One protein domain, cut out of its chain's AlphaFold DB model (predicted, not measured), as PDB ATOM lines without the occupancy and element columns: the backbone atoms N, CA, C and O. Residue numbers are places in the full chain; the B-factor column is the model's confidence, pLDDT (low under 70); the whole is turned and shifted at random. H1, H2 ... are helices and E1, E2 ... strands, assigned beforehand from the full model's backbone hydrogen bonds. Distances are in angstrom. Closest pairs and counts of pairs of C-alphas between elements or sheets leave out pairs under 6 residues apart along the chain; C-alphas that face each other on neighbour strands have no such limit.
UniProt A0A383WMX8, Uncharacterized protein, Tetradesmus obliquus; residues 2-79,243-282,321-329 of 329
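What this domain is: This is residues 2 to 79, 243 to 282 and 321 to 329 of the 329 residues of an uncharacterized protein of Tetradesmus obliquus (UniProt A0A383WMX8). A small sheet of three strands, E2, E3 and E4, has H2 and H3 side by side over one face; a two-strand ribbon of E1 and E5 lies away from it, with H1 beside the ribbon, and residues 253 to 282 make a long unnamed stretch reaching far from the centre. The printed part has 127 residues, in the order H1 E1 H2 E2 H3 E3 E4 E5. The sheet, E2 E3 E4, is parallel and the ribbon antiparallel; the class is mixed, with 53 residues, under half, in named elements. It is compact, with a radius of gyration of the C-alphas of 15.4 A and spans of 41 by 40 by 25 A.

Where its parts are: Find E2 at residues 40 to 43, E3 at 71 to 75, 13.5 A long, and E4 at 249 to 252. H2, residues 23 to 35, runs 18.6 A from C-alpha 23 at (229.209, 323.909, 355.479); H3, residues 57 to 67, runs 15.4 A. H1 is residues 2 to 8, E1 13 to 16, and E5 323 to 327, ending at (201.773, 324.944, 359.790).

How they stand to each other: Look at inner strand E3: N 73 and O 41 of E2 are 2.9 A apart, N 74 and O 250 of E4 3.0 A. H2 and H3 are on the same face, making two layers, helices over a sheet; H3 runs along the strands at a height over the sheet of 8.9 A. E2, H3 and E3 form a strand-helix-strand unit, parallel neighbour strands joined through a helix, with a right-handed crossover. H2 and H3 touch, the C-alphas of Ala 27 and Leu 58 being closest at 4.9 A, at a shallow tilt of 15 degrees, the same way. In the ribbon, N 14 and O 326, the latter in E5, are 2.9 A apart. H1 and E5 are only just apart, 8.2 A at the closest. Every O i to N i+4 pair is within hydrogen-bond range in H1, H2 and H3.

The domain as a whole: The farthest C-alphas, of Gly 264 and Ala 321, are 42.7 A apart. Cuts leave gaps of 15.2 A between C-alphas 79 and 243 and 36.3 A between 282 and 321. E2 to H3 is a long link. Confidence is under 70 at residues 278 to 282 and 321 to 324.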
ATOM      1  N   ALA A   2     211.013 332.249 360.371       83.44
ATOM      2  CA  ALA A   2     209.734 331.518 360.255       83.44
ATOM      3  C   ALA A   2     208.453 332.363 360.452       83.44
ATOM      4  O   ALA A   2     207.499 332.214 359.694       83.44
ATOM      5  N   GLU A   3     208.445 333.290 361.412       83.81
ATOM      6  CA  GLU A   3     207.318 334.204 361.674       83.81
ATOM      7  C   GLU A   3     206.970 335.078 360.455       83.81
ATOM      8  O   GLU A   3     205.799 335.250 360.122       83.81
ATOM      9  N   LEU A   4     207.988 335.571 359.736       84.56
ATOM     10  CA  LEU A   4     207.815 336.363 358.514       84.56
ATOM     11  C   LEU A   4     207.253 335.507 357.372       84.56
ATOM     12  O   LEU A   4     206.412 335.976 356.611       84.56
ATOM     13  N   ILE A   5     207.678 334.241 357.280       86.88
ATOM     14  CA  ILE A   5     207.134 333.285 356.306       86.88
ATOM     15  C   ILE A   5     205.647 333.050 356.589       86.88
ATOM     16  O   ILE A   5     204.852 333.095 355.658       86.88
ATOM     17  N   CYS A   6     205.251 332.879 357.853       86.75
ATOM     18  CA  CYS A   6     203.840 332.724 358.210       86.75
ATOM     19  C   CYS A   6     202.998 333.971 357.937       86.75
ATOM     20  O   CYS A   6     201.861 333.841 357.494       86.75
ATOM     21  N   PHE A   7     203.555 335.167 358.136       84.69
ATOM     22  CA  PHE A   7     202.876 336.415 357.798       84.69
ATOM     23  C   PHE A   7     202.650 336.578 356.283       84.69
ATOM     24  O   PHE A   7     201.583 337.015 355.862       84.69
ATOM     25  N   VAL A   8     203.639 336.218 355.456       86.31
ATOM     26  CA  VAL A   8     203.565 336.353 353.987       86.31
ATOM     27  C   VAL A   8     202.799 335.198 353.328       86.31
ATOM     28  O   VAL A   8     202.131 335.404 352.316       86.31
ATOM     29  N   ALA A   9     202.875 333.991 353.891       88.75
ATOM     30  CA  ALA A   9     202.238 332.781 353.381       88.75
ATOM     31  C   ALA A   9     201.521 331.984 354.499       88.75
ATOM     32  O   ALA A   9     201.991 330.910 354.900       88.75
ATOM     33  N   PRO A  10     200.359 332.460 354.989       90.75
ATOM     34  CA  PRO A  10     199.501 331.683 355.883       90.75
ATOM     35  C   PRO A  10     199.160 330.308 355.288       90.75
ATOM     36  O   PRO A  10     198.986 330.162 354.078       90.75
ATOM     37  N   GLY A  11     199.091 329.274 356.127       90.19
ATOM     38  CA  GLY A  11     198.909 327.885 355.691       90.19
ATOM     39  C   GLY A  11     200.162 327.198 355.124       90.19
ATOM     40  O   GLY A  11     200.106 326.003 354.822       90.19
ATOM     41  N   ALA A  12     201.305 327.888 355.000       91.62
ATOM     42  CA  ALA A  12     202.569 327.245 354.643       91.62
ATOM     43  C   ALA A  12     202.977 326.187 355.684       91.62
ATOM     44  O   ALA A  12     202.859 326.392 356.894       91.62
ATOM     45  N   LYS A  13     203.496 325.048 355.211       94.19
ATOM     46  CA  LYS A  13     204.102 324.020 356.068       94.19
ATOM     47  C   LYS A  13     205.567 324.354 356.285       94.19
ATOM     48  O   LYS A  13     206.318 324.462 355.317       94.19
ATOM     49  N   LEU A  14     205.968 324.479 357.544       92.94
ATOM     50  CA  LEU A  14     207.339 324.803 357.907       92.94
ATOM     51  C   LEU A  14     208.147 323.534 358.172       92.94
ATOM     52  O   LEU A  14     207.709 322.630 358.885       92.94
ATOM     53  N   TYR A  15     209.361 323.519 357.641       95.12
ATOM     54  CA  TYR A  15     210.406 322.548 357.937       95.12
ATOM     55  C   TYR A  15     211.647 323.329 358.354       95.12
ATOM     56  O   TYR A  15     211.884 324.427 357.849       95.12
ATOM     57  N   PHE A  16     212.417 322.774 359.282       94.31
ATOM     58  CA  PHE A  16     213.655 323.379 359.753       94.31
ATOM     59  C   PHE A  16     214.797 322.372 359.657       94.31
ATOM     60  O   PHE A  16     214.624 321.189 359.966       94.31
ATOM     61  N   TYR A  17     215.958 322.877 359.259       95.38
ATOM     62  CA  TYR A  17     217.237 322.195 359.315       95.38
ATOM     63  C   TYR A  17     218.284 323.218 359.775       95.38
ATOM     64  O   TYR A  17     218.195 324.390 359.408       95.38
ATOM     65  N   THR A  18     219.232 322.805 360.616       93.31
ATOM     66  CA  THR A  18     220.261 323.709 361.148       93.31
ATOM     67  C   THR A  18     221.347 323.969 360.110       93.31
ATOM     68  O   THR A  18     221.784 323.060 359.416       93.31
ATOM     69  N   ALA A  19     221.806 325.214 360.014       92.38
ATOM     70  CA  ALA A  19     222.942 325.585 359.175       92.38
ATOM     71  C   ALA A  19     224.255 325.695 359.975       92.38
ATOM     72  O   ALA A  19     225.252 326.149 359.428       92.38
ATOM     73  N   PHE A  20     224.269 325.329 361.266       90.31
ATOM     74  CA  PHE A  20     225.388 325.600 362.186       90.31
ATOM     75  C   PHE A  20     226.387 324.446 362.372       90.31
ATOM     76  O   PHE A  20     227.461 324.679 362.924       90.31
ATOM     77  N   ASP A  21     226.089 323.238 361.886       91.88
ATOM     78  CA  ASP A  21     226.934 322.044 362.070       91.88
ATOM     79  C   ASP A  21     228.012 321.881 360.966       91.88
ATOM     80  O   ASP A  21     228.549 320.794 360.743       91.88
ATOM     81  N   GLY A  22     228.363 322.976 360.283       90.81
ATOM     82  CA  GLY A  22     229.380 323.044 359.229       90.81
ATOM     83  C   GLY A  22     228.806 323.150 357.811       90.81
ATOM     84  O   GLY A  22     227.674 322.750 357.538       90.81
ATOM     85  N   GLU A  23     229.614 323.664 356.876       92.38
ATOM     86  CA  GLU A  23     229.209 323.909 355.479       92.38
ATOM     87  C   GLU A  23     228.672 322.640 354.786       92.38
ATOM     88  O   GLU A  23     227.662 322.684 354.083       92.38
ATOM     89  N   ALA A  24     229.311 321.490 355.022       92.31
ATOM     90  CA  ALA A  24     228.904 320.209 354.445       92.31
ATOM     91  C   ALA A  24     227.557 319.698 354.999       92.31
ATOM     92  O   ALA A  24     226.765 319.127 354.244       92.31
ATOM     93  N   ASP A  25     227.264 319.914 356.289       95.12
ATOM     94  CA  ASP A  25     225.962 319.541 356.848       95.12
ATOM     95  C   ASP A  25     224.866 320.521 356.422       95.12
ATOM     96  O   ASP A  25     223.781 320.081 356.047       95.12
ATOM     97  N   PHE A  26     225.161 321.822 356.346       96.81
ATOM     98  CA  PHE A  26     224.231 322.809 355.792       96.81
ATOM     99  C   PHE A  26     223.876 322.472 354.328       96.81
ATOM    100  O   PHE A  26     222.693 322.395 353.989       96.81
ATOM    101  N   ALA A  27     224.859 322.125 353.489       97.06
ATOM    102  CA  ALA A  27     224.629 321.629 352.128       97.06
ATOM    103  C   ALA A  27     223.746 320.364 352.099       97.06
ATOM    104  O   ALA A  27     222.805 320.267 351.306       97.06
ATOM    105  N   SER A  28     223.998 319.411 353.005       97.19
ATOM    106  CA  SER A  28     223.152 318.225 353.188       97.19
ATOM    107  C   SER A  28     221.720 318.599 353.597       97.19
ATOM    108  O   SER A  28     220.758 318.020 353.095       97.19
ATOM    109  N   GLY A  29     221.569 319.595 354.468       97.62
ATOM    110  CA  GLY A  29     220.306 320.162 354.930       97.62
ATOM    111  C   GLY A  29     219.454 320.744 353.813       97.62
ATOM    112  O   GLY A  29     218.270 320.427 353.720       97.62
ATOM    113  N   ILE A  30     220.063 321.531 352.923       98.00
ATOM    114  CA  ILE A  30     219.406 322.108 351.743       98.00
ATOM    115  C   ILE A  30     218.771 320.993 350.890       98.00
ATOM    116  O   ILE A  30     217.585 321.061 350.557       98.00
ATOM    117  N   VAL A  31     219.512 319.913 350.618       98.31
ATOM    118  CA  VAL A  31     218.994 318.753 349.867       98.31
ATOM    119  C   VAL A  31     217.919 317.991 350.659       98.31
ATOM    120  O   VAL A  31     216.846 317.719 350.123       98.31
ATOM    121  N   LYS A  32     218.123 317.733 351.960       98.25
ATOM    122  CA  LYS A  32     217.127 317.070 352.829       98.25
ATOM    123  C   LYS A  32     215.791 317.825 352.877       98.25
ATOM    124  O   LYS A  32     214.736 317.193 352.843       98.25
ATOM    125  N   LEU A  33     215.812 319.161 352.910       97.69
ATOM    126  CA  LEU A  33     214.609 319.998 352.834       97.69
ATOM    127  C   LEU A  33     213.888 319.818 351.485       97.69
ATOM    128  O   LEU A  33     212.667 319.648 351.445       97.69
ATOM    129  N   LYS A  34     214.627 319.788 350.366       97.94
ATOM    130  CA  LYS A  34     214.058 319.494 349.039       97.94
ATOM    131  C   LYS A  34     213.397 318.112 348.999       97.94
ATOM    132  O   LYS A  34     212.284 318.008 348.469       97.94
ATOM    133  N   ASP A  35     214.031 317.097 349.577       97.50
ATOM    134  CA  ASP A  35     213.519 315.721 349.644       97.50
ATOM    135  C   ASP A  35     212.302 315.587 350.577       97.50
ATOM    136  O   ASP A  35     211.393 314.800 350.309       97.50
ATOM    137  N   ALA A  36     212.210 316.424 351.616       96.25
ATOM    138  CA  ALA A  36     211.024 316.555 352.471       96.25
ATOM    139  C   ALA A  36     209.790 317.125 351.742       96.25
ATOM    140  O   ALA A  36     208.687 317.126 352.295       96.25
ATOM    141  N   GLY A  37     209.966 317.622 350.514       96.44
ATOM    142  CA  GLY A  37     208.919 318.254 349.721       96.44
ATOM    143  C   GLY A  37     208.884 319.779 349.820       96.44
ATOM    144  O   GLY A  37     207.923 320.376 349.329       96.44
ATOM    145  N   CYS A  38     209.907 320.433 350.390       96.94
ATOM    146  CA  CYS A  38     210.023 321.887 350.297       96.94
ATOM    147  C   CYS A  38     210.121 322.319 348.823       96.94
ATOM    148  O   CYS A  38     210.822 321.713 348.000       96.94
ATOM    149  N   GLN A  39     209.366 323.371 348.504       96.88
ATOM    150  CA  GLN A  39     209.315 324.026 347.191       96.88
ATOM    151  C   GLN A  39     210.055 325.369 347.212       96.88
ATOM    152  O   GLN A  39     210.547 325.824 346.185       96.88
ATOM    153  N   ILE A  40     210.153 325.976 348.396       96.62
ATOM    154  CA  ILE A  40     210.938 327.171 348.685       96.62
ATOM    155  C   ILE A  40     211.840 326.815 349.867       96.62
ATOM    156  O   ILE A  40     211.366 326.235 350.846       96.62
ATOM    157  N   ILE A  41     213.124 327.128 349.747       97.12
ATOM    158  CA  ILE A  41     214.135 327.020 350.799       97.12
ATOM    159  C   ILE A  41     214.666 328.436 351.020       97.12
ATOM    160  O   ILE A  41     214.921 329.149 350.049       97.12
ATOM    161  N   VAL A  42     214.766 328.851 352.282       95.31
ATOM    162  CA  VAL A  42     215.218 330.193 352.664       95.31
ATOM    163  C   VAL A  42     216.288 330.068 353.738       95.31
ATOM    164  O   VAL A  42     216.099 329.301 354.685       95.31
ATOM    165  N   ASP A  43     217.377 330.816 353.598       93.94
ATOM    166  CA  ASP A  43     218.469 330.883 354.567       93.94
ATOM    167  C   ASP A  43     218.881 332.337 354.882       93.94
ATOM    168  O   ASP A  43     218.597 333.276 354.130       93.94
ATOM    169  N   ASP A  44     219.528 332.515 356.031       91.19
ATOM    170  CA  ASP A  44     220.148 333.762 356.480       91.19
ATOM    171  C   ASP A  44     221.574 333.540 357.029       91.19
ATOM    172  O   ASP A  44     222.029 334.280 357.904       91.19
ATOM    173  N   ILE A  45     222.288 332.521 356.522       93.00
ATOM    174  CA  ILE A  45     223.552 332.029 357.096       93.00
ATOM    175  C   ILE A  45     224.668 331.974 356.050       93.00
ATOM    176  O   ILE A  45     224.497 331.506 354.933       93.00
ATOM    177  N   ALA A  46     225.856 332.421 356.452       91.44
ATOM    178  CA  ALA A  46     227.039 332.535 355.611       91.44
ATOM    179  C   ALA A  46     228.237 331.820 356.248       91.44
ATOM    180  O   ALA A  46     228.425 331.902 357.466       91.44
ATOM    181  N   TYR A  47     229.081 331.191 355.430       91.62
ATOM    182  CA  TYR A  47     230.333 330.575 355.876       91.62
ATOM    183  C   TYR A  47     231.550 331.350 355.362       91.62
ATOM    184  O   TYR A  47     231.626 331.746 354.203       91.62
ATOM    185  N   TYR A  48     232.556 331.538 356.222       88.62
ATOM    186  CA  TYR A  48     233.767 332.284 355.854       88.62
ATOM    187  C   TYR A  48     234.628 331.557 354.805       88.62
ATOM    188  O   TYR A  48     235.386 332.200 354.076       88.62
ATOM    189  N   ALA A  49     234.495 330.227 354.753       88.62
ATOM    190  CA  ALA A  49     235.258 329.311 353.911       88.62
ATOM    191  C   ALA A  49     234.632 329.013 352.546       88.62
ATOM    192  O   ALA A  49     235.300 328.384 351.732       88.62
ATOM    193  N   GLU A  50     233.401 329.467 352.277       91.12
ATOM    194  CA  GLU A  50     232.742 329.217 350.991       91.12
ATOM    195  C   GLU A  50     233.648 329.622 349.828       91.12
ATOM    196  O   GLU A  50     234.106 330.762 349.772       91.12
ATOM    197  N   ALA A  51     233.887 328.704 348.891       88.81
ATOM    198  CA  ALA A  51     234.803 328.951 347.786       88.81
ATOM    199  C   ALA A  51     234.350 330.127 346.902       88.81
ATOM    200  O   ALA A  51     233.349 330.042 346.195       88.81
ATOM    201  N   GLU A  52     235.128 331.210 346.903       90.06
ATOM    202  CA  GLU A  52     234.852 332.416 346.107       90.06
ATOM    203  C   GLU A  52     235.143 332.225 344.603       90.06
ATOM    204  O   GLU A  52     234.547 332.904 343.768       90.06
ATOM    205  N   TYR A  53     236.030 331.285 344.249       90.38
ATOM    206  CA  TYR A  53     236.504 331.046 342.873       90.38
ATOM    207  C   TYR A  53     236.212 329.637 342.325       90.38
ATOM    208  O   TYR A  53     236.612 329.308 341.210       90.38
ATOM    209  N   SER A  54     235.533 328.784 343.092       88.19
ATOM    210  CA  SER A  54     235.121 327.442 342.658       88.19
ATOM    211  C   SER A  54     233.804 327.038 343.330       88.19
ATOM    212  O   SER A  54     233.303 327.732 344.212       88.19
ATOM    213  N   LYS A  55     233.181 325.934 342.907       90.25
ATOM    214  CA  LYS A  55     231.872 325.529 343.449       90.25
ATOM    215  C   LYS A  55     232.007 324.857 344.820       90.25
ATOM    216  O   LYS A  55     232.205 323.647 344.882       90.25
ATOM    217  N   GLY A  56     231.838 325.625 345.898       91.75
ATOM    218  CA  GLY A  56     231.719 325.114 347.275       91.75
ATOM    219  C   GLY A  56     230.516 324.180 347.491       91.75
ATOM    220  O   GLY A  56     229.667 324.034 346.603       91.75
ATOM    221  N   TYR A  57     230.409 323.558 348.672       94.25
ATOM    222  CA  TYR A  57     229.338 322.588 348.952       94.25
ATOM    223  C   TYR A  57     227.948 323.225 348.856       94.25
ATOM    224  O   TYR A  57     227.033 322.637 348.277       94.25
ATOM    225  N   LEU A  58     227.796 324.444 349.383       95.81
ATOM    226  CA  LEU A  58     226.525 325.169 349.366       95.81
ATOM    227  C   LEU A  58     226.100 325.542 347.943       95.81
ATOM    228  O   LEU A  58     224.958 325.293 347.567       95.81
ATOM    229  N   THR A  59     227.021 326.039 347.112       95.06
ATOM    230  CA  THR A  59     226.759 326.324 345.690       95.06
ATOM    231  C   THR A  59     226.262 325.079 344.952       95.06
ATOM    232  O   THR A  59     225.265 325.147 344.234       95.06
ATOM    233  N   GLN A  60     226.897 323.922 345.168       95.00
ATOM    234  CA  GLN A  60     226.457 322.654 344.573       95.00
ATOM    235  C   GLN A  60     225.068 322.228 345.085       95.00
ATOM    236  O   GLN A  60     224.224 321.813 344.292       95.00
ATOM    237  N   ALA A  61     224.787 322.375 346.384       97.25
ATOM    238  CA  ALA A  61     223.480 322.053 346.959       97.25
ATOM    239  C   ALA A  61     222.353 322.950 346.415       97.25
ATOM    240  O   ALA A  61     221.278 322.444 346.087       97.25
ATOM    241  N   VAL A  62     222.606 324.255 346.251       97.56
ATOM    242  CA  VAL A  62     221.670 325.201 345.620       97.56
ATOM    243  C   VAL A  62     221.370 324.788 344.176       97.56
ATOM    244  O   VAL A  62     220.201 324.713 343.791       97.56
ATOM    245  N   GLU A  63     222.393 324.452 343.385       95.38
ATOM    246  CA  GLU A  63     222.217 323.965 342.010       95.38
ATOM    247  C   GLU A  63     221.388 322.669 341.952       95.38
ATOM    248  O   GLU A  63     220.478 322.563 341.125       95.38
ATOM    249  N   ILE A  64     221.625 321.721 342.868       96.06
ATOM    250  CA  ILE A  64     220.866 320.463 342.978       96.06
ATOM    251  C   ILE A  64     219.383 320.731 343.261       96.06
ATOM    252  O   ILE A  64     218.516 320.245 342.528       96.06
ATOM    253  N   VAL A  65     219.054 321.510 344.297       97.88
ATOM    254  CA  VAL A  65     217.643 321.740 344.660       97.88
ATOM    255  C   VAL A  65     216.921 322.606 343.635       97.88
ATOM    256  O   VAL A  65     215.728 322.400 343.393       97.88
ATOM    257  N   ARG A  66     217.645 323.516 342.969       95.88
ATOM    258  CA  ARG A  66     217.130 324.302 341.847       95.88
ATOM    259  C   ARG A  66     216.798 323.419 340.646       95.88
ATOM    260  O   ARG A  66     215.708 323.553 340.090       95.88
ATOM    261  N   ALA A  67     217.684 322.492 340.278       96.31
ATOM    262  CA  ALA A  67     217.431 321.506 339.225       96.31
ATOM    263  C   ALA A  67     216.258 320.570 339.579       96.31
ATOM    264  O   ALA A  67     215.470 320.207 338.709       96.31
ATOM    265  N   ALA A  68     216.076 320.259 340.867       96.50
ATOM    266  CA  ALA A  68     214.914 319.543 341.400       96.50
ATOM    267  C   ALA A  68     213.640 320.414 341.552       96.50
ATOM    268  O   ALA A  68     212.654 319.973 342.152       96.50
ATOM    269  N   GLY A  69     213.635 321.640 341.019       96.56
ATOM    270  CA  GLY A  69     212.455 322.501 340.907       96.56
ATOM    271  C   GLY A  69     212.126 323.363 342.129       96.56
ATOM    272  O   GLY A  69     211.050 323.960 342.152       96.56
ATOM    273  N   ALA A  70     213.003 323.456 343.133       97.38
ATOM    274  CA  ALA A  70     212.822 324.416 344.220       97.38
ATOM    275  C   ALA A  70     213.247 325.844 343.830       97.38
ATOM    276  O   ALA A  70     213.999 326.085 342.877       97.38
ATOM    277  N   VAL A  71     212.761 326.803 344.613       97.00
ATOM    278  CA  VAL A  71     213.312 328.154 344.714       97.00
ATOM    279  C   VAL A  71     214.214 328.200 345.944       97.00
ATOM    280  O   VAL A  71     213.794 327.785 347.023       97.00
ATOM    281  N   TYR A  72     215.432 328.706 345.782       97.38
ATOM    282  CA  TYR A  72     216.358 328.968 346.879       97.38
ATOM    283  C   TYR A  72     216.488 330.480 347.075       97.38
ATOM    284  O   TYR A  72     216.657 331.205 346.094       97.38
ATOM    285  N   ILE A  73     216.376 330.960 348.313       96.00
ATOM    286  CA  ILE A  73     216.397 332.385 348.655       96.00
ATOM    287  C   ILE A  73     217.383 332.597 349.803       96.00
ATOM    288  O   ILE A  73     217.128 332.133 350.909       96.00
ATOM    289  N   GLY A  74     218.472 333.314 349.550       93.31
ATOM    290  CA  GLY A  74     219.496 333.579 350.560       93.31
ATOM    291  C   GLY A  74     219.589 335.057 350.907       93.31
ATOM    292  O   GLY A  74     219.414 335.931 350.047       93.31
ATOM    293  N   ALA A  75     219.876 335.357 352.172       92.88
ATOM    294  CA  ALA A  75     220.189 336.717 352.587       92.88
ATOM    295  C   ALA A  75     221.488 337.191 351.912       92.88
ATOM    296  O   ALA A  75     222.513 336.518 351.968       92.88
ATOM    297  N   ALA A  76     221.475 338.386 351.315       92.56
ATOM    298  CA  ALA A  76     222.669 338.954 350.685       92.56
ATOM    299  C   ALA A  76     223.825 339.156 351.688       92.56
ATOM    300  O   ALA A  76     225.002 339.045 351.341       92.56
ATOM    301  N   GLY A  77     223.478 339.455 352.942       91.38
ATOM    302  CA  GLY A  77     224.420 339.864 353.974       91.38
ATOM    303  C   GLY A  77     224.649 341.375 354.006       91.38
ATOM    304  O   GLY A  77     224.146 342.123 353.167       91.38
ATOM    305  N   ASN A  78     225.411 341.818 355.007       91.56
ATOM    306  CA  ASN A  78     225.555 343.231 355.376       91.56
ATOM    307  C   ASN A  78     227.015 343.710 355.256       91.56
ATOM    308  O   ASN A  78     227.513 344.416 356.132       91.56
ATOM    309  N   TRP A  79     227.721 343.264 354.210       91.44
ATOM    310  CA  TRP A  79     229.175 343.422 354.068       91.44
ATOM    311  C   TRP A  79     229.585 344.283 352.866       91.44
ATOM    312  O   TRP A  79     230.722 344.189 352.403       91.44
ATOM    313  N   HIS A 243     227.301 330.876 347.570       94.62
ATOM    314  CA  HIS A 243     226.051 330.141 347.349       94.62
ATOM    315  C   HIS A 243     224.861 331.052 347.010       94.62
ATOM    316  O   HIS A 243     224.047 330.701 346.151       94.62
ATOM    317  N   VAL A 244     224.795 332.250 347.599       94.06
ATOM    318  CA  VAL A 244     223.762 333.264 347.317       94.06
ATOM    319  C   VAL A 244     224.030 334.003 345.996       94.06
ATOM    320  O   VAL A 244     223.094 334.448 345.336       94.06
ATOM    321  N   ASN A 245     225.292 334.077 345.562       92.00
ATOM    322  CA  ASN A 245     225.715 334.573 344.246       92.00
ATOM    323  C   ASN A 245     225.630 333.494 343.142       92.00
ATOM    324  O   ASN A 245     226.020 333.747 342.003       92.00
ATOM    325  N   SER A 246     225.168 332.277 343.451       89.50
ATOM    326  CA  SER A 246     225.052 331.198 342.465       89.50
ATOM    327  C   SER A 246     223.859 331.408 341.524       89.50
ATOM    328  O   SER A 246     222.827 331.959 341.903       89.50
ATOM    329  N   ALA A 247     223.950 330.892 340.293       82.56
ATOM    330  CA  ALA A 247     222.897 331.034 339.278       82.56
ATOM    331  C   ALA A 247     221.548 330.366 339.646       82.56
ATOM    332  O   ALA A 247     220.560 330.529 338.924       82.56
ATOM    333  N   GLY A 248     221.495 329.592 340.738       84.25
ATOM    334  CA  GLY A 248     220.276 328.969 341.259       84.25
ATOM    335  C   GLY A 248     219.603 329.711 342.419       84.25
ATOM    336  O   GLY A 248     218.467 329.364 342.751       84.25
ATOM    337  N   ALA A 249     220.268 330.704 343.016       93.56
ATOM    338  CA  ALA A 249     219.787 331.442 344.181       93.56
ATOM    339  C   ALA A 249     219.069 332.752 343.813       93.56
ATOM    340  O   ALA A 249     219.337 333.382 342.790       93.56
ATOM    341  N   LEU A 250     218.173 333.189 344.698       94.12
ATOM    342  CA  LEU A 250     217.654 334.552 344.746       94.12
ATOM    343  C   LEU A 250     218.294 335.279 345.935       94.12
ATOM    344  O   LEU A 250     217.969 334.991 347.086       94.12
ATOM    345  N   ALA A 251     219.194 336.221 345.652       93.25
ATOM    346  CA  ALA A 251     219.819 337.066 346.663       93.25
ATOM    347  C   ALA A 251     218.852 338.160 347.145       93.25
ATOM    348  O   ALA A 251     218.326 338.926 346.334       93.25
ATOM    349  N   VAL A 252     218.639 338.269 348.459       92.12
ATOM    350  CA  VAL A 252     217.748 339.279 349.058       92.12
ATOM    351  C   VAL A 252     218.543 340.260 349.917       92.12
ATOM    352  O   VAL A 252     219.050 339.911 350.983       92.12
ATOM    353  N   GLY A 253     218.647 341.504 349.440       90.56
ATOM    354  CA  GLY A 253     219.200 342.631 350.195       90.56
ATOM    355  C   GLY A 253     218.242 343.141 351.275       90.56
ATOM    356  O   GLY A 253     217.030 342.932 351.202       90.56
ATOM    357  N   ALA A 254     218.782 343.837 352.273       90.31
ATOM    358  CA  ALA A 254     217.979 344.465 353.314       90.31
ATOM    359  C   ALA A 254     217.290 345.737 352.789       90.31
ATOM    360  O   ALA A 254     217.819 346.442 351.931       90.31
ATOM    361  N   ALA A 255     216.123 346.054 353.346       91.25
ATOM    362  CA  ALA A 255     215.415 347.316 353.143       91.25
ATOM    363  C   ALA A 255     214.740 347.717 354.461       91.25
ATOM    364  O   ALA A 255     214.024 346.903 355.054       91.25
ATOM    365  N   ALA A 256     214.920 348.955 354.934       90.81
ATOM    366  CA  ALA A 256     214.118 349.466 356.042       90.81
ATOM    367  C   ALA A 256     212.628 349.369 355.694       90.81
ATOM    368  O   ALA A 256     212.204 349.849 354.646       90.81
ATOM    369  N   TYR A 257     211.807 348.840 356.609       87.19
ATOM    370  CA  TYR A 257     210.366 348.655 356.379       87.19
ATOM    371  C   TYR A 257     209.659 349.945 355.910       87.19
ATOM    372  O   TYR A 257     208.762 349.896 355.073       87.19
ATOM    373  N   ARG A 258     210.130 351.105 356.393       94.50
ATOM    374  CA  ARG A 258     209.668 352.463 356.046       94.50
ATOM    375  C   ARG A 258     209.891 352.849 354.579       94.50
ATOM    376  O   ARG A 258     209.256 353.783 354.112       94.50
ATOM    377  N   LEU A 259     210.794 352.159 353.887       92.56
ATOM    378  CA  LEU A 259     211.197 352.382 352.499       92.56
ATOM    379  C   LEU A 259     210.764 351.205 351.605       92.56
ATOM    380  O   LEU A 259     211.468 350.816 350.674       92.56
ATOM    381  N   THR A 260     209.598 350.623 351.899       90.50
ATOM    382  CA  THR A 260     208.977 349.532 351.129       90.50
ATOM    383  C   THR A 260     207.634 349.971 350.521       90.50
ATOM    384  O   THR A 260     207.097 351.012 350.920       90.50
ATOM    385  N   PRO A 261     207.032 349.194 349.593       91.69
ATOM    386  CA  PRO A 261     205.789 349.597 348.929       91.69
ATOM    387  C   PRO A 261     204.620 349.860 349.884       91.69
ATOM    388  O   PRO A 261     203.820 350.755 349.624       91.69
ATOM    389  N   GLY A 262     204.558 349.161 351.025       88.31
ATOM    390  CA  GLY A 262     203.550 349.395 352.070       88.31
ATOM    391  C   GLY A 262     203.640 350.768 352.753       88.31
ATOM    392  O   GLY A 262     202.702 351.172 353.432       88.31
ATOM    393  N   TYR A 263     204.744 351.493 352.547       92.31
ATOM    394  CA  TYR A 263     205.012 352.831 353.079       92.31
ATOM    395  C   TYR A 263     205.273 353.866 351.965       92.31
ATOM    396  O   TYR A 263     205.754 354.963 352.234       92.31
ATOM    397  N   GLY A 264     204.915 353.544 350.714       94.88
ATOM    398  CA  GLY A 264     204.957 354.476 349.579       94.88
ATOM    399  C   GLY A 264     206.242 354.461 348.741       94.88
ATOM    400  O   GLY A 264     206.358 355.259 347.814       94.88
ATOM    401  N   THR A 265     207.189 353.556 349.006       94.69
ATOM    402  CA  THR A 265     208.447 353.435 348.244       94.69
ATOM    403  C   THR A 265     208.419 352.179 347.370       94.69
ATOM    404  O   THR A 265     208.496 351.065 347.883       94.69
ATOM    405  N   ASN A 266     208.271 352.337 346.050       92.38
ATOM    406  CA  ASN A 266     208.164 351.219 345.104       92.38
ATOM    407  C   ASN A 266     209.095 351.421 343.884       92.38
ATOM    408  O   ASN A 266     208.895 352.404 343.165       92.38
ATOM    409  N   PRO A 267     210.068 350.524 343.611       91.25
ATOM    410  CA  PRO A 267     210.437 349.342 344.404       91.25
ATOM    411  C   PRO A 267     210.967 349.713 345.797       91.25
ATOM    412  O   PRO A 267     211.238 350.880 346.068       91.25
ATOM    413  N   ALA A 268     211.105 348.721 346.682       91.19
ATOM    414  CA  ALA A 268     211.723 348.934 347.989       91.19
ATOM    415  C   ALA A 268     213.164 349.459 347.837       91.19
ATOM    416  O   ALA A 268     213.908 348.990 346.974       91.19
ATOM    417  N   GLN A 269     213.563 350.411 348.680       93.81
ATOM    418  CA  GLN A 269     214.924 350.943 348.662       93.81
ATOM    419  C   GLN A 269     215.867 350.006 349.421       93.81
ATOM    420  O   GLN A 269     215.679 349.756 350.611       93.81
ATOM    421  N   ILE A 270     216.896 349.516 348.728       92.19
ATOM    422  CA  ILE A 270     217.943 348.682 349.320       92.19
ATOM    423  C   ILE A 270     218.805 349.491 350.304       92.19
ATOM    424  O   ILE A 270     219.184 350.633 350.032       92.19
ATOM    425  N   GLU A 271     219.125 348.889 351.445       92.50
ATOM    426  CA  GLU A 271     220.071 349.433 352.419       92.50
ATOM    427  C   GLU A 271     221.494 349.426 351.842       92.50
ATOM    428  O   GLU A 271     221.910 348.400 351.297       92.50
ATOM    429  N   PRO A 272     222.289 350.501 351.998       91.50
ATOM    430  CA  PRO A 272     223.598 350.635 351.352       91.50
ATOM    431  C   PRO A 272     224.664 349.665 351.884       91.50
ATOM    432  O   PRO A 272     225.704 349.506 351.253       91.50
ATOM    433  N   PHE A 273     224.421 349.019 353.030       90.25
ATOM    434  CA  PHE A 273     225.271 347.949 353.560       90.25
ATOM    435  C   PHE A 273     224.959 346.568 352.957       90.25
ATOM    436  O   PHE A 273     225.742 345.639 353.159       90.25
ATOM    437  N   SER A 274     223.835 346.421 352.241       92.50
ATOM    438  CA  SER A 274     223.441 345.154 351.620       92.50
ATOM    439  C   SER A 274     224.483 344.737 350.599       92.50
ATOM    440  O   SER A 274     224.774 345.481 349.661       92.50
ATOM    441  N   SER A 275     225.029 343.542 350.780       93.38
ATOM    442  CA  SER A 275     226.040 342.997 349.889       93.38
ATOM    443  C   SER A 275     225.570 342.946 348.432       93.38
ATOM    444  O   SER A 275     224.399 342.701 348.139       93.38
ATOM    445  N   SER A 276     226.514 343.105 347.510       90.56
ATOM    446  CA  SER A 276     226.287 343.043 346.063       90.56
ATOM    447  C   SER A 276     227.206 342.014 345.415       90.56
ATOM    448  O   SER A 276     228.221 341.619 345.988       90.56
ATOM    449  N   GLY A 277     226.859 341.537 344.226       83.31
ATOM    450  CA  GLY A 277     227.664 340.532 343.549       83.31
ATOM    451  C   GLY A 277     227.445 340.497 342.051       83.31
ATOM    452  O   GLY A 277     226.448 340.991 341.530       83.31
ATOM    453  N   HIS A 278     228.428 339.912 341.380       64.25
ATOM    454  CA  HIS A 278     228.412 339.618 339.959       64.25
ATOM    455  C   HIS A 278     228.797 338.144 339.819       64.25
ATOM    456  O   HIS A 278     229.752 337.690 340.454       64.25
ATOM    457  N   VAL A 279     228.050 337.381 339.021       45.84
ATOM    458  CA  VAL A 279     228.341 335.960 338.794       45.84
ATOM    459  C   VAL A 279     229.425 335.857 337.721       45.84
ATOM    460  O   VAL A 279     229.138 336.012 336.535       45.84
ATOM    461  N   ALA A 280     230.672 335.620 338.136       31.53
ATOM    462  CA  ALA A 280     231.836 335.635 337.243       31.53
ATOM    463  C   ALA A 280     231.838 334.520 336.171       31.53
ATOM    464  O   ALA A 280     232.539 334.652 335.175       31.53
ATOM    465  N   ASP A 281     231.010 333.481 336.337       29.45
ATOM    466  CA  ASP A 281     230.893 332.334 335.420       29.45
ATOM    467  C   ASP A 281     229.636 332.363 334.528       29.45
ATOM    468  O   ASP A 281     229.214 331.336 333.992       29.45
ATOM    469  N   THR A 282     229.027 333.535 334.313       27.41
ATOM    470  CA  THR A 282     228.023 333.662 333.242       27.41
ATOM    471  C   THR A 282     228.676 334.167 331.965       27.41
ATOM    472  O   THR A 282     228.999 335.347 331.835       27.41
ATOM    473  N   ALA A 321     218.273 315.051 362.197       42.44
ATOM    474  CA  ALA A 321     217.111 315.689 362.819       42.44
ATOM    475  C   ALA A 321     216.448 316.604 361.768       42.44
ATOM    476  O   ALA A 321     216.980 317.651 361.418       42.44
ATOM    477  N   MET A 322     215.269 316.225 361.283       58.62
ATOM    478  CA  MET A 322     214.415 317.091 360.472       58.62
ATOM    479  C   MET A 322     212.993 316.925 360.990       58.62
ATOM    480  O   MET A 322     212.425 315.834 360.917       58.62
ATOM    481  N   ALA A 323     212.447 317.988 361.569       55.53
ATOM    482  CA  ALA A 323     211.102 317.999 362.125       55.53
ATOM    483  C   ALA A 323     210.210 318.935 361.296       55.53
ATOM    484  O   ALA A 323     210.663 320.023 360.924       55.53
ATOM    485  N   PRO A 324     208.944 318.565 361.024       67.56
ATOM    486  CA  PRO A 324     207.955 319.552 360.619       67.56
ATOM    487  C   PRO A 324     207.800 320.550 361.774       67.56
ATOM    488  O   PRO A 324     207.373 320.180 362.867       67.56
ATOM    489  N   ALA A 325     208.178 321.803 361.539       74.38
ATOM    490  CA  ALA A 325     208.146 322.866 362.540       74.38
ATOM    491  C   ALA A 325     206.719 323.391 362.790       74.38
ATOM    492  O   ALA A 325     206.470 324.062 363.788       74.38
ATOM    493  N   GLY A 326     205.776 323.063 361.902       81.56
ATOM    494  CA  GLY A 326     204.354 323.341 362.069       81.56
ATOM    495  C   GLY A 326     203.665 323.683 360.753       81.56
ATOM    496  O   GLY A 326     204.202 323.479 359.664       81.56
ATOM    497  N   THR A 327     202.455 324.220 360.870       84.94
ATOM    498  CA  THR A 327     201.773 324.944 359.790       84.94
ATOM    499  C   THR A 327     201.559 326.372 360.270       84.94
ATOM    500  O   THR A 327     201.250 326.579 361.441       84.94
ATOM    501  N   CYS A 328     201.756 327.343 359.387       83.75
ATOM    502  CA  CYS A 328     201.462 328.740 359.667       83.75
ATOM    503  C   CYS A 328     199.951 328.940 359.838       83.75
ATOM    504  O   CYS A 328     199.193 328.629 358.917       83.75
ATOM    505  N   ASN A 329     199.545 329.441 361.006       70.88
ATOM    506  CA  ASN A 329     198.164 329.818 361.326       70.88
ATOM    507  C   ASN A 329     197.897 331.280 360.956       70.88
ATOM    508  O   ASN A 329     198.835 332.086 361.142       70.88
TER     509      ASN A 329